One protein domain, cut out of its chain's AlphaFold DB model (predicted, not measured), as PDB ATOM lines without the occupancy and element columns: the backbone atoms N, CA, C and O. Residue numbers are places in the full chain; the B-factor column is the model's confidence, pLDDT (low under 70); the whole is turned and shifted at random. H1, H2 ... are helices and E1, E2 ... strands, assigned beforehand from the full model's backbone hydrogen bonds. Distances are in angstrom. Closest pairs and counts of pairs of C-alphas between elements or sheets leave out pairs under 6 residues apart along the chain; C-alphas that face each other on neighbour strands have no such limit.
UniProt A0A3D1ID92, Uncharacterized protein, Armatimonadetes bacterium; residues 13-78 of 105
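Overview. This is residues 13 to 78 of the 105 residues of an uncharacterized protein of Armatimonadetes bacterium (UniProt A0A3D1ID92). A tiny two-stranded hairpin, E1 and E2, lies near the middle of an elongated domain; on one side of it H1 and H2 meet near Ala 21 and Ala 54 and open as a V, and on the other side the long loop of residues 36 to 53 makes one end of the long axis. The short helix H3 lies at the opposite end, past the end of H2. The printed part has 66 residues with three named helices and two named strands, in the order H1, E1, E2, H2, H3, and its class is mostly helix. The sheet has the order E1 - E2 and is antiparallel. The whole is compact, with a radius of gyration of the C-alphas of 11.8 A, and its C-alphas span 31 by 20 by 19 A.

Arrangement. E1, residues 24 to 26, and E2, residues 33 to 35, are antiparallel neighbours and form a hairpin, with 140 degrees between their directions. N 25 and O 34 are within hydrogen-bond range at 2.8 A, and so are N 34 and O 25 at 2.8 A. H2, residues 54 to 67, comes nearest to E1 at the C-alphas of Arg 26 and Ile 57, 6.2 A apart. Its closest C-alphas to E2 are those of Leu 33 and Ile 57, 7.1 A. H1, residues 13 to 23, touches H2, and the closest C-alphas are those of Ala 21 and Ala 54, 4.9 A. H1 and H2 run opposite ways at a steep tilt of 66 degrees. H3, residues 69 to 76, is close to H2 but not clearly touching it; the C-alphas of Val 65 and Ala 72 are the closest, at 5.7 A. H2 and H3 run opposite ways at a steep tilt of 57 degrees. H3 is apart from H1, E1 and E2. In H2 and H3 every O i to N i+4 pair is within hydrogen-bond range, and in H1 5 of 7 are.

Along the chain. E1 measures 6.9 A and E2 7.0 A from first to last C-alpha. H2 is the longest helix, 20.0 A from C-alpha 54 at (122.107, 175.697, 33.971) to C-alpha 67. H1 runs 16.1 A from C-alpha 13 at (134.573, 181.079, 37.034) to C-alpha 23, and H3 runs 11.0 A to C-alpha 76 at (137.031, 188.708, 28.721).

Size, cuts and confidence. The C-alphas of Gly 48 and Pro 78, 32.7 A apart, are the two farthest apart. Residues 66 to 71, of which 69 to 71 belong to H3, stand free. The links H1 to E1 and H2 to H3 are tight, E1 to E2 is short, and E2 to H2, 18 residues, is long. The printed part has no cut. The mean pLDDT of the printed part is 87.7, and residues 13 to 18 and 77 to 78 are under 70.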
ATOM      1  N   ARG A  13     135.539 182.115  37.447       52.00
ATOM      2  CA  ARG A  13     134.573 181.079  37.034       52.00
ATOM      3  C   ARG A  13     133.140 181.361  37.488       52.00
ATOM      4  O   ARG A  13     132.213 181.132  36.721       52.00
ATOM      5  N   ALA A  14     132.945 181.888  38.696       51.94
ATOM      6  CA  ALA A  14     131.607 182.124  39.250       51.94
ATOM      7  C   ALA A  14     130.736 183.134  38.459       51.94
ATOM      8  O   ALA A  14     129.554 182.850  38.270       51.94
ATOM      9  N   PRO A  15     131.261 184.266  37.937       59.22
ATOM     10  CA  PRO A  15     130.447 185.216  37.175       59.22
ATOM     11  C   PRO A  15     129.928 184.638  35.852       59.22
ATOM     12  O   PRO A  15     128.810 184.940  35.445       59.22
ATOM     13  N   LEU A  16     130.727 183.802  35.180       63.12
ATOM     14  CA  LEU A  16     130.367 183.232  33.879       63.12
ATOM     15  C   LEU A  16     129.200 182.246  33.975       63.12
ATOM     16  O   LEU A  16     128.414 182.159  33.039       63.12
ATOM     17  N   ARG A  17     129.074 181.553  35.111       62.19
ATOM     18  CA  ARG A  17     128.021 180.567  35.375       62.19
ATOM     19  C   ARG A  17     126.625 181.192  35.390       62.19
ATOM     20  O   ARG A  17     125.801 180.878  34.535       62.19
ATOM     21  N   SER A  18     126.416 182.190  36.256       67.50
ATOM     22  CA  SER A  18     125.131 182.912  36.349       67.50
ATOM     23  C   SER A  18     124.754 183.574  35.018       67.50
ATOM     24  O   SER A  18     123.641 183.420  34.527       67.50
ATOM     25  N   LEU A  19     125.717 184.242  34.372       71.88
ATOM     26  CA  LEU A  19     125.490 184.933  33.098       71.88
ATOM     27  C   LEU A  19     125.163 183.978  31.942       71.88
ATOM     28  O   LEU A  19     124.415 184.352  31.038       71.88
ATOM     29  N   ALA A  20     125.728 182.769  31.937       78.31
ATOM     30  CA  ALA A  20     125.477 181.790  30.888       78.31
ATOM     31  C   ALA A  20     124.043 181.258  30.957       78.31
ATOM     32  O   ALA A  20     123.344 181.294  29.945       78.31
ATOM     33  N   ALA A  21     123.587 180.831  32.137       81.56
ATOM     34  CA  ALA A  21     122.238 180.297  32.319       81.56
ATOM     35  C   ALA A  21     121.140 181.349  32.059       81.56
ATOM     36  O   ALA A  21     120.073 181.020  31.548       81.56
ATOM     37  N   GLU A  22     121.407 182.625  32.352       87.75
ATOM     38  CA  GLU A  22     120.445 183.720  32.145       87.75
ATOM     39  C   GLU A  22     120.309 184.161  30.677       87.75
ATOM     40  O   GLU A  22     119.285 184.725  30.277       87.75
ATOM     41  N   HIS A  23     121.345 183.964  29.858       92.50
ATOM     42  CA  HIS A  23     121.400 184.529  28.505       92.50
ATOM     43  C   HIS A  23     121.504 183.500  27.386       92.50
ATOM     44  O   HIS A  23     121.343 183.867  26.213       92.50
ATOM     45  N   LEU A  24     121.743 182.236  27.721       95.69
ATOM     46  CA  LEU A  24     121.873 181.148  26.767       95.69
ATOM     47  C   LEU A  24     120.805 180.082  26.994       95.69
ATOM     48  O   LEU A  24     120.247 179.930  28.073       95.69
ATOM     49  N   LYS A  25     120.535 179.331  25.934       97.31
ATOM     50  CA  LYS A  25     119.699 178.133  25.936       97.31
ATOM     51  C   LYS A  25     120.318 177.084  25.029       97.31
ATOM     52  O   LYS A  25     120.997 177.423  24.057       97.31
ATOM     53  N   ARG A  26     120.089 175.808  25.311       97.50
ATOM     54  CA  ARG A  26     120.694 174.697  24.572       97.50
ATOM     55  C   ARG A  26     119.662 174.019  23.678       97.50
ATOM     56  O   ARG A  26     118.544 173.718  24.089       97.50
ATOM     57  N   CYS A  27     120.015 173.801  22.414       97.94
ATOM     58  CA  CYS A  27     119.143 173.084  21.489       97.94
ATOM     59  C   CYS A  27     119.065 171.599  21.886       97.94
ATOM     60  O   CYS A  27     120.116 170.963  21.986       97.94
ATOM     61  N   PRO A  28     117.864 171.015  22.052       97.25
ATOM     62  CA  PRO A  28     117.733 169.610  22.429       97.25
ATOM     63  C   PRO A  28     118.114 168.653  21.293       97.25
ATOM     64  O   PRO A  28     118.467 167.512  21.560       97.25
ATOM     65  N   LEU A  29     118.066 169.112  20.036       97.00
ATOM     66  CA  LEU A  29     118.370 168.272  18.876       97.00
ATOM     67  C   LEU A  29     119.865 168.187  18.576       97.00
ATOM     68  O   LEU A  29     120.399 167.100  18.404       97.00
ATOM     69  N   CYS A  30     120.541 169.334  18.483       97.06
ATOM     70  CA  CYS A  30     121.945 169.383  18.061       97.06
ATOM     71  C   CYS A  30     122.917 169.808  19.170       97.06
ATOM     72  O   CYS A  30     124.117 169.880  18.931       97.06
ATOM     73  N   GLY A  31     122.425 170.139  20.368       95.62
ATOM     74  CA  GLY A  31     123.259 170.558  21.497       95.62
ATOM     75  C   GLY A  31     123.845 171.970  21.392       95.62
ATOM     76  O   GLY A  31     124.541 172.397  22.308       95.62
ATOM     77  N   ALA A  32     123.567 172.719  20.319       96.56
ATOM     78  CA  ALA A  32     124.112 174.062  20.136       96.56
ATOM     79  C   ALA A  32     123.619 175.052  21.206       96.56
ATOM     80  O   ALA A  32     122.416 175.138  21.484       96.56
ATOM     81  N   LEU A  33     124.539 175.862  21.737       96.06
ATOM     82  CA  LEU A  33     124.226 177.001  22.602       96.06
ATOM     83  C   LEU A  33     123.710 178.178  21.779       96.06
ATOM     84  O   LEU A  33     124.386 178.670  20.885       96.06
ATOM     85  N   ASN A  34     122.511 178.640  22.093       97.25
ATOM     86  CA  ASN A  34     121.820 179.737  21.431       97.25
ATOM     87  C   ASN A  34     121.627 180.885  22.419       97.25
ATOM     88  O   ASN A  34     121.459 180.648  23.610       97.25
ATOM     89  N   ALA A  35     121.585 182.126  21.933       95.81
ATOM     90  CA  ALA A  35     121.128 183.231  22.769       95.81
ATOM     91  C   ALA A  35     119.639 183.043  23.092       95.81
ATOM     92  O   ALA A  35     118.871 182.600  22.233       95.81
ATOM     93  N   VAL A  36     119.210 183.426  24.297       95.69
ATOM     94  CA  VAL A  36     117.822 183.210  24.739       95.69
ATOM     95  C   VAL A  36     116.802 183.863  23.791       95.69
ATOM     96  O   VAL A  36     115.741 183.298  23.530       95.69
ATOM     97  N   ARG A  37     117.192 184.999  23.192       95.50
ATOM     98  CA  ARG A  37     116.415 185.777  22.214       95.50
ATOM     99  C   ARG A  37     116.230 185.109  20.849       95.50
ATOM    100  O   ARG A  37     115.416 185.581  20.070       95.50
ATOM    101  N   ASN A  38     117.014 184.084  20.517       97.00
ATOM    102  CA  ASN A  38     116.892 183.417  19.222       97.00
ATOM    103  C   ASN A  38     115.639 182.540  19.241       97.00
ATOM    104  O   ASN A  38     115.565 181.626  20.052       97.00
ATOM    105  N   GLU A  39     114.667 182.769  18.368       97.06
ATOM    106  CA  GLU A  39     113.424 181.972  18.350       97.06
ATOM    107  C   GLU A  39     113.643 180.534  17.854       97.06
ATOM    108  O   GLU A  39     112.877 179.627  18.181       97.06
ATOM    109  N   GLU A  40     114.729 180.312  17.119       98.06
ATOM    110  CA  GLU A  40     115.104 179.033  16.531       98.06
ATOM    111  C   GLU A  40     116.586 178.721  16.750       98.06
ATOM    112  O   GLU A  40     117.400 179.600  17.052       98.06
ATOM    113  N   CYS A  41     116.959 177.457  16.559       98.44
ATOM    114  CA  CYS A  41     118.358 177.066  16.597       98.44
ATOM    115  C   CYS A  41     119.088 177.598  15.358       98.44
ATOM    116  O   CYS A  41     118.758 177.212  14.238       98.44
ATOM    117  N   PHE A  42     120.142 178.399  15.541       97.56
ATOM    118  CA  PHE A  42     120.916 178.932  14.408       97.56
ATOM    119  C   PHE A  42     121.662 177.846  13.609       97.56
ATOM    120  O   PHE A  42     122.099 178.110  12.494       97.56
ATOM    121  N   VAL A  43     121.819 176.643  14.181       97.88
ATOM    122  CA  VAL A  43     122.488 175.501  13.540       97.88
ATOM    123  C   VAL A  43     121.486 174.632  12.788       97.88
ATOM    124  O   VAL A  43     121.578 174.499  11.573       97.88
ATOM    125  N   CYS A  44     120.531 174.025  13.499       98.31
ATOM    126  CA  CYS A  44     119.631 173.022  12.919       98.31
ATOM    127  C   CYS A  44     118.214 173.530  12.637       98.31
ATOM    128  O   CYS A  44     117.358 172.729  12.274       98.31
ATOM    129  N   ARG A  45     117.947 174.828  12.836       98.31
ATOM    130  CA  ARG A  45     116.628 175.452  12.622       98.31
ATOM    131  C   ARG A  45     115.506 174.875  13.496       98.31
ATOM    132  O   ARG A  45     114.337 175.056  13.192       98.31
ATOM    133  N   TRP A  46     115.836 174.182  14.591       98.31
ATOM    134  CA  TRP A  46     114.835 173.715  15.555       98.31
ATOM    135  C   TRP A  46     114.001 174.880  16.093       98.31
ATOM    136  O   TRP A  46     114.568 175.856  16.589       98.31
ATOM    137  N   HIS A  47     112.680 174.712  16.065       96.88
ATOM    138  CA  HIS A  47     111.702 175.584  16.704       96.88
ATOM    139  C   HIS A  47     110.986 174.807  17.808       96.88
ATOM    140  O   HIS A  47     110.578 173.666  17.598       96.88
ATOM    141  N   GLY A  48     110.806 175.425  18.974       95.88
ATOM    142  CA  GLY A  48     110.088 174.822  20.094       95.88
ATOM    143  C   GLY A  48     110.789 175.045  21.426       95.88
ATOM    144  O   GLY A  48     111.504 176.031  21.614       95.88
ATOM    145  N   ALA A  49     110.576 174.120  22.362       97.56
ATOM    146  CA  ALA A  49     111.207 174.177  23.673       97.56
ATOM    147  C   ALA A  49     112.724 173.951  23.564       97.56
ATOM    148  O   ALA A  49     113.192 173.066  22.841       97.56
ATOM    149  N   PHE A  50     113.481 174.763  24.297       98.06
ATOM    150  CA  PHE A  50     114.925 174.621  24.462       98.06
ATOM    151  C   PHE A  50     115.244 174.135  25.874       98.06
ATOM    152  O   PHE A  50     114.468 174.356  26.807       98.06
ATOM    153  N   ASP A  51     116.404 173.507  26.019       96.69
ATOM    154  CA  ASP A  51     116.964 173.127  27.309       96.69
ATOM    155  C   ASP A  51     117.538 174.381  27.998       96.69
ATOM    156  O   ASP A  51     118.322 175.123  27.398       96.69
ATOM    157  N   HIS A  52     117.087 174.633  29.227       95.44
ATOM    158  CA  HIS A  52     117.488 175.766  30.071       95.44
ATOM    159  C   HIS A  52     118.186 175.296  31.355       95.44
ATOM    160  O   HIS A  52     118.353 176.079  32.288       95.44
ATOM    161  N   ASP A  53     118.573 174.019  31.422       94.56
ATOM    162  CA  ASP A  53     119.337 173.492  32.542       94.56
ATOM    163  C   ASP A  53     120.703 174.190  32.636       94.56
ATOM    164  O   ASP A  53     121.517 174.148  31.704       94.56
ATOM    165  N   ALA A  54     120.930 174.864  33.763       92.12
ATOM    166  CA  ALA A  54     122.107 175.697  33.971       92.12
ATOM    167  C   ALA A  54     123.400 174.876  33.886       92.12
ATOM    168  O   ALA A  54     124.330 175.274  33.186       92.12
ATOM    169  N   GLU A  55     123.436 173.698  34.515       91.81
ATOM    170  CA  GLU A  55     124.629 172.845  34.540       91.81
ATOM    171  C   GLU A  55     125.024 172.395  33.128       91.81
ATOM    172  O   GLU A  55     126.190 172.496  32.733       91.81
ATOM    173  N   ARG A  56     124.053 171.969  32.315       93.50
ATOM    174  CA  ARG A  56     124.287 171.564  30.920       93.50
ATOM    175  C   ARG A  56     124.725 172.716  30.028       93.50
ATOM    176  O   ARG A  56     125.563 172.517  29.140       93.50
ATOM    177  N   ILE A  57     124.157 173.905  30.224       95.00
ATOM    178  CA  ILE A  57     124.539 175.109  29.478       95.00
ATOM    179  C   ILE A  57     125.976 175.505  29.816       95.00
ATOM    180  O   ILE A  57     126.779 175.731  28.910       95.00
ATOM    181  N   GLU A  58     126.314 175.541  31.101       91.19
ATOM    182  CA  GLU A  58     127.652 175.876  31.587       91.19
ATOM    183  C   GLU A  58     128.704 174.879  31.108       91.19
ATOM    184  O   GLU A  58     129.779 175.286  30.656       91.19
ATOM    185  N   HIS A  59     128.386 173.584  31.160       91.00
ATOM    186  CA  HIS A  59     129.256 172.538  30.637       91.00
ATOM    187  C   HIS A  59     129.527 172.751  29.146       91.00
ATOM    188  O   HIS A  59     130.679 172.840  28.732       91.00
ATOM    189  N   SER A  60     128.467 172.945  28.355       92.81
ATOM    190  CA  SER A  60     128.584 173.167  26.907       92.81
ATOM    191  C   SER A  60     129.386 174.435  26.576       92.81
ATOM    192  O   SER A  60     130.110 174.476  25.580       92.81
ATOM    193  N   LEU A  61     129.266 175.490  27.393       91.62
ATOM    194  CA  LEU A  61     130.004 176.739  27.200       91.62
ATOM    195  C   LEU A  61     131.481 176.555  27.547       91.62
ATOM    196  O   LEU A  61     132.339 177.044  26.815       91.62
ATOM    197  N   SER A  62     131.769 175.829  28.626       89.19
ATOM    198  CA  SER A  62     133.136 175.496  29.031       89.19
ATOM    199  C   SER A  62     133.831 174.678  27.942       89.19
ATOM    200  O   SER A  62     134.888 175.080  27.467       89.19
ATOM    201  N   GLU A  63     133.177 173.633  27.424       90.88
ATOM    202  CA  GLU A  63     133.690 172.841  26.297       90.88
ATOM    203  C   GLU A  63     133.914 173.683  25.031       90.88
ATOM    204  O   GLU A  63     134.842 173.439  24.256       90.88
ATOM    205  N   LEU A  64     133.062 174.679  24.775       89.62
ATOM    206  CA  LEU A  64     133.232 175.571  23.630       89.62
ATOM    207  C   LEU A  64     134.463 176.471  23.789       89.62
ATOM    208  O   LEU A  64     135.216 176.633  22.829       89.62
ATOM    209  N   VAL A  65     134.662 177.033  24.981       89.25
ATOM    210  CA  VAL A  65     135.809 177.890  25.305       89.25
ATOM    211  C   VAL A  65     137.114 177.090  25.307       89.25
ATOM    212  O   VAL A  65     138.106 177.563  24.760       89.25
ATOM    213  N   ASP A  66     137.105 175.864  25.830       87.69
ATOM    214  CA  ASP A  66     138.285 174.993  25.854       87.69
ATOM    215  C   ASP A  66     138.744 174.611  24.438       87.69
ATOM    216  O   ASP A  66     139.942 174.558  24.157       87.69
ATOM    217  N   ARG A  67     137.799 174.396  23.512       90.44
ATOM    218  CA  ARG A  67     138.102 174.120  22.094       90.44
ATOM    219  C   ARG A  67     138.457 175.366  21.282       90.44
ATOM    220  O   ARG A  67     139.028 175.227  20.204       90.44
ATOM    221  N   CYS A  68     138.090 176.559  21.750       90.12
ATOM    222  CA  CYS A  68     138.341 177.827  21.063       90.12
ATOM    223  C   CYS A  68     138.805 178.897  22.066       90.12
ATOM    224  O   CYS A  68     138.007 179.729  22.513       90.12
ATOM    225  N   PRO A  69     140.101 178.906  22.424       84.06
ATOM    226  CA  PRO A  69     140.656 179.835  23.410       84.06
ATOM    227  C   PRO A  69     140.469 181.320  23.045       84.06
ATOM    228  O   PRO A  69     140.383 182.191  23.919       84.06
ATOM    229  N   GLU A  70     140.364 181.635  21.753       84.25
ATOM    230  CA  GLU A  70     140.103 182.983  21.245       84.25
ATOM    231  C   GLU A  70     138.735 183.511  21.704       84.25
ATOM    232  O   GLU A  70     138.585 184.712  21.958       84.25
ATOM    233  N   LEU A  71     137.752 182.621  21.879       82.62
ATOM    234  CA  LEU A  71     136.431 182.967  22.398       82.62
ATOM    235  C   LEU A  71     136.519 183.463  23.846       82.62
ATOM    236  O   LEU A  71     135.888 184.464  24.183       82.62
ATOM    237  N   ALA A  72     137.358 182.830  24.672       81.19
ATOM    238  CA  ALA A  72     137.611 183.267  26.047       81.19
ATOM    239  C   ALA A  72     138.112 184.718  26.073       81.19
ATOM    240  O   ALA A  72     137.624 185.552  26.839       81.19
ATOM    241  N   SER A  73     139.045 185.040  25.173       77.06
ATOM    242  CA  SER A  73     139.610 186.386  25.038       77.06
ATOM    243  C   SER A  73     138.571 187.409  24.566       77.06
ATOM    244  O   SER A  73     138.543 188.543  25.052       77.06
ATOM    245  N   ALA A  74     137.681 187.017  23.650       78.12
ATOM    246  CA  ALA A  74     136.580 187.861  23.192       78.12
ATOM    247  C   ALA A  74     135.540 188.122  24.298       78.12
ATOM    248  O   ALA A  74     135.004 189.228  24.378       78.12
ATOM    249  N   MET A  75     135.292 187.140  25.168       75.50
ATOM    250  CA  MET A  75     134.387 187.256  26.318       75.50
ATOM    251  C   MET A  75     134.996 188.052  27.481       75.50
ATOM    252  O   MET A  75     134.271 188.747  28.190       75.50
ATOM    253  N   ALA A  76     136.319 187.991  27.664       71.62
ATOM    254  CA  ALA A  76     137.031 188.708  28.721       71.62
ATOM    255  C   ALA A  76     137.091 190.226  28.494       71.62
ATOM    256  O   ALA A  76     137.343 190.980  29.435       71.62
ATOM    257  N   ARG A  77     136.868 190.699  27.261       59.34
ATOM    258  CA  ARG A  77     136.808 192.133  26.975       59.34
ATOM    259  C   ARG A  77     135.572 192.728  27.652       59.34
ATOM    260  O   ARG A  77     134.454 192.411  27.240       59.34
ATOM    261  N   PRO A  78     135.734 193.652  28.621       53.44
ATOM    262  CA  PRO A  78     134.614 194.454  29.073       53.44
ATOM    263  C   PRO A  78     134.062 195.139  27.833       53.44
ATOM    264  O   PRO A  78     134.802 195.831  27.126       53.44
TER     265      PRO A  78